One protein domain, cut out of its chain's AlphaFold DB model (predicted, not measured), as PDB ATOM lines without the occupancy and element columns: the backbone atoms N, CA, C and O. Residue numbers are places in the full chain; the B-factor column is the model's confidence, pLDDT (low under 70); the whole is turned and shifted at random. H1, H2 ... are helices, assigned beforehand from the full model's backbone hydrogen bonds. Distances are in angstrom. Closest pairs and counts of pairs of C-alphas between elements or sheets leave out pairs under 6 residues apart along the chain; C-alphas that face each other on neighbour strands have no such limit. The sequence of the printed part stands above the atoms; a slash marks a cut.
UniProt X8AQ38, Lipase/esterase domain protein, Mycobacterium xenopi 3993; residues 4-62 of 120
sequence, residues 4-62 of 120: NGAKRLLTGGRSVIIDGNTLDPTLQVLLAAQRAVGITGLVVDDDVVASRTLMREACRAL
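This is residues 4 to 62 of the 120 residues of the protein "Lipase/esterase domain protein" of Mycobacterium xenopi 3993 (UniProt X8AQ38). The model is a loose, elongated string of three helices: short H1 and the first part of H2 lie side by side, while H3 sits by itself beyond a long link. Between H1 and H2 the chain makes a narrow loop, whose residues 17 to 22 stick out from the rest. The 59 printed residues hold three named helices, in the order H1, H2, H3, and no named strand; the class is all helix. The whole is loose, with a radius of gyration of the C-alphas of 13.7 A, and spans 39 by 25 by 17 A.

Find C-alpha 4 at (-17.282, -20.246, 123.224); from there H1 runs through residues 4 to 10, 9.8 A from first to last C-alpha. Next look at residues 17 to 18 and 21 to 22, a short antiparallel pairing within the stretch 11 to 24. H2, residues 25 to 36, begins with C-alpha 25 at (-13.724, -18.079, 127.598) and is 16.5 A long. H3, residues 48 to 61, is 20.1 A long and ends with C-alpha 61 at (-0.247, -30.358, 136.902).

H1 and H2 touch, and H2 does so with residues 25 to 29 alone. Their closest C-alphas, those of Lys 7 and Pro 25, are 5.8 A apart. They run the same way at a shallow tilt of 17 degrees. H3 is apart from H1 and from H2. In H1, H2 and H3 every O i to N i+4 pair is within hydrogen-bond range.

The two C-alphas farthest apart, those of Gly 5 and Val 49, are 39.3 A from each other. The printed part has no cut. Both links are long, 14 residues from H1 to H2 and 11 from H2 to H3. The mean pLDDT of the printed part is 87.9, and no printed residue is under 70.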
ATOM      1  N   ASN A   4     -17.402 -21.406 122.347       76.50
ATOM      2  CA  ASN A   4     -17.282 -20.246 123.224       76.50
ATOM      3  C   ASN A   4     -18.597 -19.890 123.922       76.50
ATOM      4  O   ASN A   4     -18.564 -19.590 125.113       76.50
ATOM      5  N   GLY A   5     -19.744 -19.982 123.247       75.50
ATOM      6  CA  GLY A   5     -21.064 -19.823 123.860       75.50
ATOM      7  C   GLY A   5     -21.309 -20.817 124.997       75.50
ATOM      8  O   GLY A   5     -21.710 -20.416 126.090       75.50
ATOM      9  N   ALA A   6     -20.966 -22.093 124.794       79.06
ATOM     10  CA  ALA A   6     -21.050 -23.108 125.848       79.06
ATOM     11  C   ALA A   6     -20.106 -22.808 127.029       79.06
ATOM     12  O   ALA A   6     -20.528 -22.846 128.183       79.06
ATOM     13  N   LYS A   7     -18.846 -22.443 126.758       81.75
ATOM     14  CA  LYS A   7     -17.873 -22.065 127.802       81.75
ATOM     15  C   LYS A   7     -18.322 -20.839 128.591       81.75
ATOM     16  O   LYS A   7     -18.209 -20.839 129.810       81.75
ATOM     17  N   ARG A   8     -18.886 -19.832 127.918       79.44
ATOM     18  CA  ARG A   8     -19.454 -18.653 128.580       79.44
ATOM     19  C   ARG A   8     -20.590 -19.045 129.508       79.44
ATOM     20  O   ARG A   8     -20.622 -18.548 130.620       79.44
ATOM     21  N   LEU A   9     -21.491 -19.948 129.115       82.19
ATOM     22  CA  LEU A   9     -22.553 -20.416 130.016       82.19
ATOM     23  C   LEU A   9     -21.989 -21.076 131.282       82.19
ATOM     24  O   LEU A   9     -22.462 -20.778 132.376       82.19
ATOM     25  N   LEU A  10     -20.931 -21.884 131.154       80.38
ATOM     26  CA  LEU A  10     -20.246 -22.505 132.296       80.38
ATOM     27  C   LEU A  10     -19.566 -21.488 133.230       80.38
ATOM     28  O   LEU A  10     -19.296 -21.808 134.385       80.38
ATOM     29  N   THR A  11     -19.302 -20.268 132.756       79.94
ATOM     30  CA  THR A  11     -18.617 -19.204 133.512       79.94
ATOM     31  C   THR A  11     -19.528 -18.026 133.870       79.94
ATOM     32  O   THR A  11     -19.044 -16.968 134.273       79.94
ATOM     33  N   GLY A  12     -20.853 -18.190 133.760       79.31
ATOM     34  CA  GLY A  12     -21.840 -17.166 134.142       79.31
ATOM     35  C   GLY A  12     -22.221 -16.183 133.026       79.31
ATOM     36  O   GLY A  12     -22.728 -15.097 133.288       79.31
ATOM     37  N   GLY A  13     -21.955 -16.531 131.770       76.75
ATOM     38  CA  GLY A  13     -22.389 -15.840 130.552       76.75
ATOM     39  C   GLY A  13     -21.654 -14.533 130.245       76.75
ATOM     40  O   GLY A  13     -21.760 -14.010 129.131       76.75
ATOM     41  N   ARG A  14     -20.886 -13.990 131.191       81.62
ATOM     42  CA  ARG A  14     -20.318 -12.641 131.109       81.62
ATOM     43  C   ARG A  14     -18.916 -12.634 130.503       81.62
ATOM     44  O   ARG A  14     -18.097 -13.498 130.786       81.62
ATOM     45  N   SER A  15     -18.631 -11.623 129.685       84.00
ATOM     46  CA  SER A  15     -17.256 -11.313 129.287       84.00
ATOM     47  C   SER A  15     -16.531 -10.617 130.443       84.00
ATOM     48  O   SER A  15     -17.081  -9.682 131.026       84.00
ATOM     49  N   VAL A  16     -15.323 -11.062 130.788       86.81
ATOM     50  CA  VAL A  16     -14.479 -10.401 131.795       86.81
ATOM     51  C   VAL A  16     -13.477  -9.518 131.067       86.81
ATOM     52  O   VAL A  16     -12.693 -10.020 130.264       86.81
ATOM     53  N   ILE A  17     -13.517  -8.215 131.346       90.69
ATOM     54  CA  ILE A  17     -12.638  -7.213 130.740       90.69
ATOM     55  C   ILE A  17     -11.953  -6.444 131.866       90.69
ATOM     56  O   ILE A  17     -12.636  -5.904 132.736       90.69
ATOM     57  N   ILE A  18     -10.623  -6.416 131.854       88.69
ATOM     58  CA  ILE A  18      -9.787  -5.687 132.819       88.69
ATOM     59  C   ILE A  18      -8.795  -4.857 132.008       88.69
ATOM     60  O   ILE A  18      -8.137  -5.406 131.127       88.69
ATOM     61  N   ASP A  19      -8.722  -3.550 132.257       92.19
ATOM     62  CA  ASP A  19      -7.800  -2.621 131.579       92.19
ATOM     63  C   ASP A  19      -7.846  -2.692 130.039       92.19
ATOM     64  O   ASP A  19      -6.847  -2.526 129.345       92.19
ATOM     65  N   GLY A  20      -9.025  -2.985 129.486       91.06
ATOM     66  CA  GLY A  20      -9.227  -3.163 128.046       91.06
ATOM     67  C   GLY A  20      -8.835  -4.542 127.499       91.06
ATOM     68  O   GLY A  20      -9.110  -4.822 126.334       91.06
ATOM     69  N   ASN A  21      -8.275  -5.439 128.315       89.88
ATOM     70  CA  ASN A  21      -8.003  -6.819 127.928       89.88
ATOM     71  C   ASN A  21      -9.208  -7.722 128.224       89.88
ATOM     72  O   ASN A  21      -9.691  -7.783 129.355       89.88
ATOM     73  N   THR A  22      -9.684  -8.445 127.209       91.31
ATOM     74  CA  THR A  22     -10.793  -9.397 127.353       91.31
ATOM     75  C   THR A  22     -10.258 -10.793 127.628       91.31
ATOM     76  O   THR A  22      -9.416 -11.308 126.896       91.31
ATOM     77  N   LEU A  23     -10.777 -11.433 128.669       91.06
ATOM     78  CA  LEU A  23     -10.357 -12.767 129.066       91.06
ATOM     79  C   LEU A  23     -11.006 -13.849 128.189       91.06
ATOM     80  O   LEU A  23     -12.235 -13.927 128.109       91.06
ATOM     81  N   ASP A  24     -10.184 -14.723 127.602       90.44
ATOM     82  CA  ASP A  24     -10.639 -15.853 126.782       90.44
ATOM     83  C   ASP A  24     -11.627 -16.767 127.549       90.44
ATOM     84  O   ASP A  24     -11.362 -17.121 128.704       90.44
ATOM     85  N   PRO A  25     -12.747 -17.207 126.939       90.06
ATOM     86  CA  PRO A  25     -13.724 -18.079 127.598       90.06
ATOM     87  C   PRO A  25     -13.150 -19.406 128.113       90.06
ATOM     88  O   PRO A  25     -13.630 -19.938 129.111       90.06
ATOM     89  N   THR A  26     -12.116 -19.956 127.473       89.88
ATOM     90  CA  THR A  26     -11.437 -21.175 127.944       89.88
ATOM     91  C   THR A  26     -10.661 -20.903 129.228       89.88
ATOM     92  O   THR A  26     -10.741 -21.695 130.165       89.88
ATOM     93  N   LEU A  27      -9.966 -19.762 129.309       89.62
ATOM     94  CA  LEU A  27      -9.293 -19.335 130.540       89.62
ATOM     95  C   LEU A  27     -10.292 -19.056 131.662       89.62
ATOM     96  O   LEU A  27     -10.020 -19.388 132.814       89.62
ATOM     97  N   GLN A  28     -11.467 -18.509 131.346       91.69
ATOM     98  CA  GLN A  28     -12.527 -18.339 132.340       91.69
ATOM     99  C   GLN A  28     -12.982 -19.683 132.929       91.69
ATOM    100  O   GLN A  28     -13.127 -19.782 134.147       91.69
ATOM    101  N   VAL A  29     -13.155 -20.723 132.099       91.00
ATOM    102  CA  VAL A  29     -13.513 -22.075 132.571       91.00
ATOM    103  C   VAL A  29     -12.403 -22.653 133.447       91.00
ATOM    104  O   VAL A  29     -12.679 -23.153 134.536       91.00
ATOM    105  N   LEU A  30     -11.144 -22.533 133.018       90.00
ATOM    106  CA  LEU A  30      -9.990 -22.991 133.793       90.00
ATOM    107  C   LEU A  30      -9.908 -22.299 135.166       90.00
ATOM    108  O   LEU A  30      -9.637 -22.949 136.175       90.00
ATOM    109  N   LEU A  31     -10.153 -20.989 135.229       89.81
ATOM    110  CA  LEU A  31     -10.158 -20.235 136.485       89.81
ATOM    111  C   LEU A  31     -11.363 -20.581 137.370       89.81
ATOM    112  O   LEU A  31     -11.237 -20.599 138.591       89.81
ATOM    113  N   ALA A  32     -12.529 -20.859 136.781       89.69
ATOM    114  CA  ALA A  32     -13.692 -21.340 137.526       89.69
ATOM    115  C   ALA A  32     -13.421 -22.720 138.153       89.69
ATOM    116  O   ALA A  32     -13.702 -22.914 139.334       89.69
ATOM    117  N   ALA A  33     -12.801 -23.637 137.401       89.25
ATOM    118  CA  ALA A  33     -12.410 -24.954 137.900       89.25
ATOM    119  C   ALA A  33     -11.384 -24.863 139.042       89.25
ATOM    120  O   ALA A  33     -11.558 -25.518 140.065       89.25
ATOM    121  N   GLN A  34     -10.366 -24.003 138.911       89.62
ATOM    122  CA  GLN A  34      -9.388 -23.746 139.979       89.62
ATOM    123  C   GLN A  34     -10.057 -23.252 141.269       89.62
ATOM    124  O   GLN A  34      -9.802 -23.800 142.339       89.62
ATOM    125  N   ARG A  35     -10.978 -22.283 141.172       88.06
ATOM    126  CA  ARG A  35     -11.724 -21.790 142.342       88.06
ATOM    127  C   ARG A  35     -12.586 -22.873 142.984       88.06
ATOM    128  O   ARG A  35     -12.664 -22.925 144.205       88.06
ATOM    129  N   ALA A  36     -13.202 -23.741 142.181       88.88
ATOM    130  CA  ALA A  36     -14.024 -24.839 142.685       88.88
ATOM    131  C   ALA A  36     -13.220 -25.860 143.513       88.88
ATOM    132  O   ALA A  36     -13.774 -26.460 144.428       88.88
ATOM    133  N   VAL A  37     -11.920 -26.025 143.233       87.56
ATOM    134  CA  VAL A  37     -11.009 -26.891 144.009       87.56
ATOM    135  C   VAL A  37     -10.211 -26.133 145.080       87.56
ATOM    136  O   VAL A  37      -9.251 -26.668 145.624       87.56
ATOM    137  N   GLY A  38     -10.592 -24.889 145.394       84.44
ATOM    138  CA  GLY A  38      -9.981 -24.092 146.466       84.44
ATOM    139  C   GLY A  38      -8.744 -23.282 146.064       84.44
ATOM    140  O   GLY A  38      -8.165 -22.609 146.911       84.44
ATOM    141  N   ILE A  39      -8.355 -23.274 144.786       86.25
ATOM    142  CA  ILE A  39      -7.267 -22.424 144.280       86.25
ATOM    143  C   ILE A  39      -7.854 -21.050 143.946       86.25
ATOM    144  O   ILE A  39      -8.369 -20.806 142.851       86.25
ATOM    145  N   THR A  40      -7.826 -20.150 144.926       82.38
ATOM    146  CA  THR A  40      -8.453 -18.820 144.838       82.38
ATOM    147  C   THR A  40      -7.456 -17.689 144.578       82.38
ATOM    148  O   THR A  40      -7.874 -16.604 144.168       82.38
ATOM    149  N   GLY A  41      -6.152 -17.937 144.741       84.00
ATOM    150  CA  GLY A  41      -5.096 -16.942 144.567       84.00
ATOM    151  C   GLY A  41      -3.682 -17.525 144.646       84.00
ATOM    152  O   GLY A  41      -3.492 -18.738 144.642       84.00
ATOM    153  N   LEU A  42      -2.686 -16.635 144.694       86.69
ATOM    154  CA  LEU A  42      -1.259 -16.988 144.770       86.69
ATOM    155  C   LEU A  42      -0.714 -17.050 146.206       86.69
ATOM    156  O   LEU A  42       0.424 -17.470 146.397       86.69
ATOM    157  N   VAL A  43      -1.499 -16.597 147.185       89.38
ATOM    158  CA  VAL A  43      -1.116 -16.521 148.599       89.38
ATOM    159  C   VAL A  43      -2.002 -17.468 149.393       89.38
ATOM    160  O   VAL A  43      -3.225 -17.416 149.273       89.38
ATOM    161  N   VAL A  44      -1.368 -18.324 150.186       89.50
ATOM    162  CA  VAL A  44      -2.006 -19.227 151.144       89.50
ATOM    163  C   VAL A  44      -1.710 -18.685 152.537       89.50
ATOM    164  O   VAL A  44      -0.565 -18.767 152.961       89.50
ATOM    165  N   ASP A  45      -2.710 -18.099 153.200       88.81
ATOM    166  CA  ASP A  45      -2.675 -17.659 154.609       88.81
ATOM    167  C   ASP A  45      -1.390 -16.917 155.049       88.81
ATOM    168  O   ASP A  45      -0.879 -17.138 156.143       88.81
ATOM    169  N   ASP A  46      -0.834 -16.063 154.179       89.12
ATOM    170  CA  ASP A  46       0.456 -15.367 154.364       89.12
ATOM    171  C   ASP A  46       1.680 -16.284 154.608       89.12
ATOM    172  O   ASP A  46       2.776 -15.823 154.943       89.12
ATOM    173  N   ASP A  47       1.551 -17.585 154.345       93.56
ATOM    174  CA  ASP A  47       2.639 -18.557 154.380       93.56
ATOM    175  C   ASP A  47       3.335 -18.643 153.012       93.56
ATOM    176  O   ASP A  47       2.846 -19.213 152.027       93.56
ATOM    177  N   VAL A  48       4.550 -18.095 152.957       95.62
ATOM    178  CA  VAL A  48       5.398 -18.078 151.759       95.62
ATOM    179  C   VAL A  48       5.807 -19.489 151.310       95.62
ATOM    180  O   VAL A  48       5.961 -19.732 150.107       95.62
ATOM    181  N   VAL A  49       6.009 -20.425 152.240       96.00
ATOM    182  CA  VAL A  49       6.412 -21.805 151.928       96.00
ATOM    183  C   VAL A  49       5.230 -22.576 151.351       96.00
ATOM    184  O   VAL A  49       5.381 -23.209 150.297       96.00
ATOM    185  N   ALA A  50       4.057 -22.472 151.978       93.56
ATOM    186  CA  ALA A  50       2.830 -23.081 151.472       93.56
ATOM    187  C   ALA A  50       2.476 -22.533 150.081       93.56
ATOM    188  O   ALA A  50       2.283 -23.303 149.138       93.56
ATOM    189  N   SER A  51       2.532 -21.209 149.911       93.75
ATOM    190  CA  SER A  51       2.260 -20.533 148.635       93.75
ATOM    191  C   SER A  51       3.192 -21.006 147.510       93.75
ATOM    192  O   SER A  51       2.749 -21.334 146.406       93.75
ATOM    193  N   ARG A  52       4.503 -21.113 147.780       94.81
ATOM    194  CA  ARG A  52       5.489 -21.605 146.797       94.81
ATOM    195  C   ARG A  52       5.303 -23.080 146.460       94.81
ATOM    196  O   ARG A  52       5.580 -23.479 145.327       94.81
ATOM    197  N   THR A  53       4.882 -23.886 147.430       94.31
ATOM    198  CA  THR A  53       4.608 -25.313 147.225       94.31
ATOM    199  C   THR A  53       3.386 -25.496 146.336       94.31
ATOM    200  O   THR A  53       3.513 -26.117 145.279       94.31
ATOM    201  N   LEU A  54       2.270 -24.841 146.675       91.56
ATOM    202  CA  LEU A  54       1.041 -24.865 145.882       91.56
ATOM    203  C   LEU A  54       1.293 -24.413 144.438       91.56
ATOM    204  O   LEU A  54       0.902 -25.097 143.495       91.56
ATOM    205  N   MET A  55       2.013 -23.300 144.247       91.38
ATOM    206  CA  MET A  55       2.338 -22.799 142.908       91.38
ATOM    207  C   MET A  55       3.178 -23.804 142.106       91.38
ATOM    208  O   MET A  55       2.926 -24.038 140.923       91.38
ATOM    209  N   ARG A  56       4.170 -24.441 142.742       92.38
ATOM    210  CA  ARG A  56       5.014 -25.445 142.082       92.38
ATOM    211  C   ARG A  56       4.209 -26.677 141.663       92.38
ATOM    212  O   ARG A  56       4.469 -27.227 140.594       92.38
ATOM    213  N   GLU A  57       3.260 -27.112 142.483       91.75
ATOM    214  CA  GLU A  57       2.374 -28.239 142.178       91.75
ATOM    215  C   GLU A  57       1.383 -27.901 141.062       91.75
ATOM    216  O   GLU A  57       1.275 -28.662 140.098       91.75
ATOM    217  N   ALA A  58       0.759 -26.723 141.116       88.19
ATOM    218  CA  ALA A  58      -0.145 -26.243 140.073       88.19
ATOM    219  C   ALA A  58       0.552 -26.162 138.700       88.19
ATOM    220  O   ALA A  58       0.016 -26.649 137.702       88.19
ATOM    221  N   CYS A  59       1.780 -25.631 138.641       88.69
ATOM    222  CA  CYS A  59       2.566 -25.602 137.403       88.69
ATOM    223  C   CYS A  59       2.907 -27.007 136.879       88.69
ATOM    224  O   CYS A  59       2.949 -27.216 135.669       88.69
ATOM    225  N   ARG A  60       3.151 -27.979 137.767       90.62
ATOM    226  CA  ARG A  60       3.436 -29.368 137.370       90.62
ATOM    227  C   ARG A  60       2.203 -30.097 136.845       90.62
ATOM    228  O   ARG A  60       2.352 -30.944 135.971       90.62
ATOM    229  N   ALA A  61       1.016 -29.770 137.352       88.38
ATOM    230  CA  ALA A  61      -0.247 -30.358 136.902       88.38
ATOM    231  C   ALA A  61      -0.650 -29.910 135.483       88.38
ATOM    232  O   ALA A  61      -1.442 -30.582 134.825       88.38
ATOM    233  N   LEU A  62      -0.083 -28.802 134.993       84.56
ATOM    234  CA  LEU A  62      -0.334 -28.245 133.663       84.56
ATOM    235  C   LEU A  62       0.977 -28.139 132.858       84.56
ATOM    236  O   LEU A  62       1.398 -27.033 132.521       84.56
TER     237      LEU A  62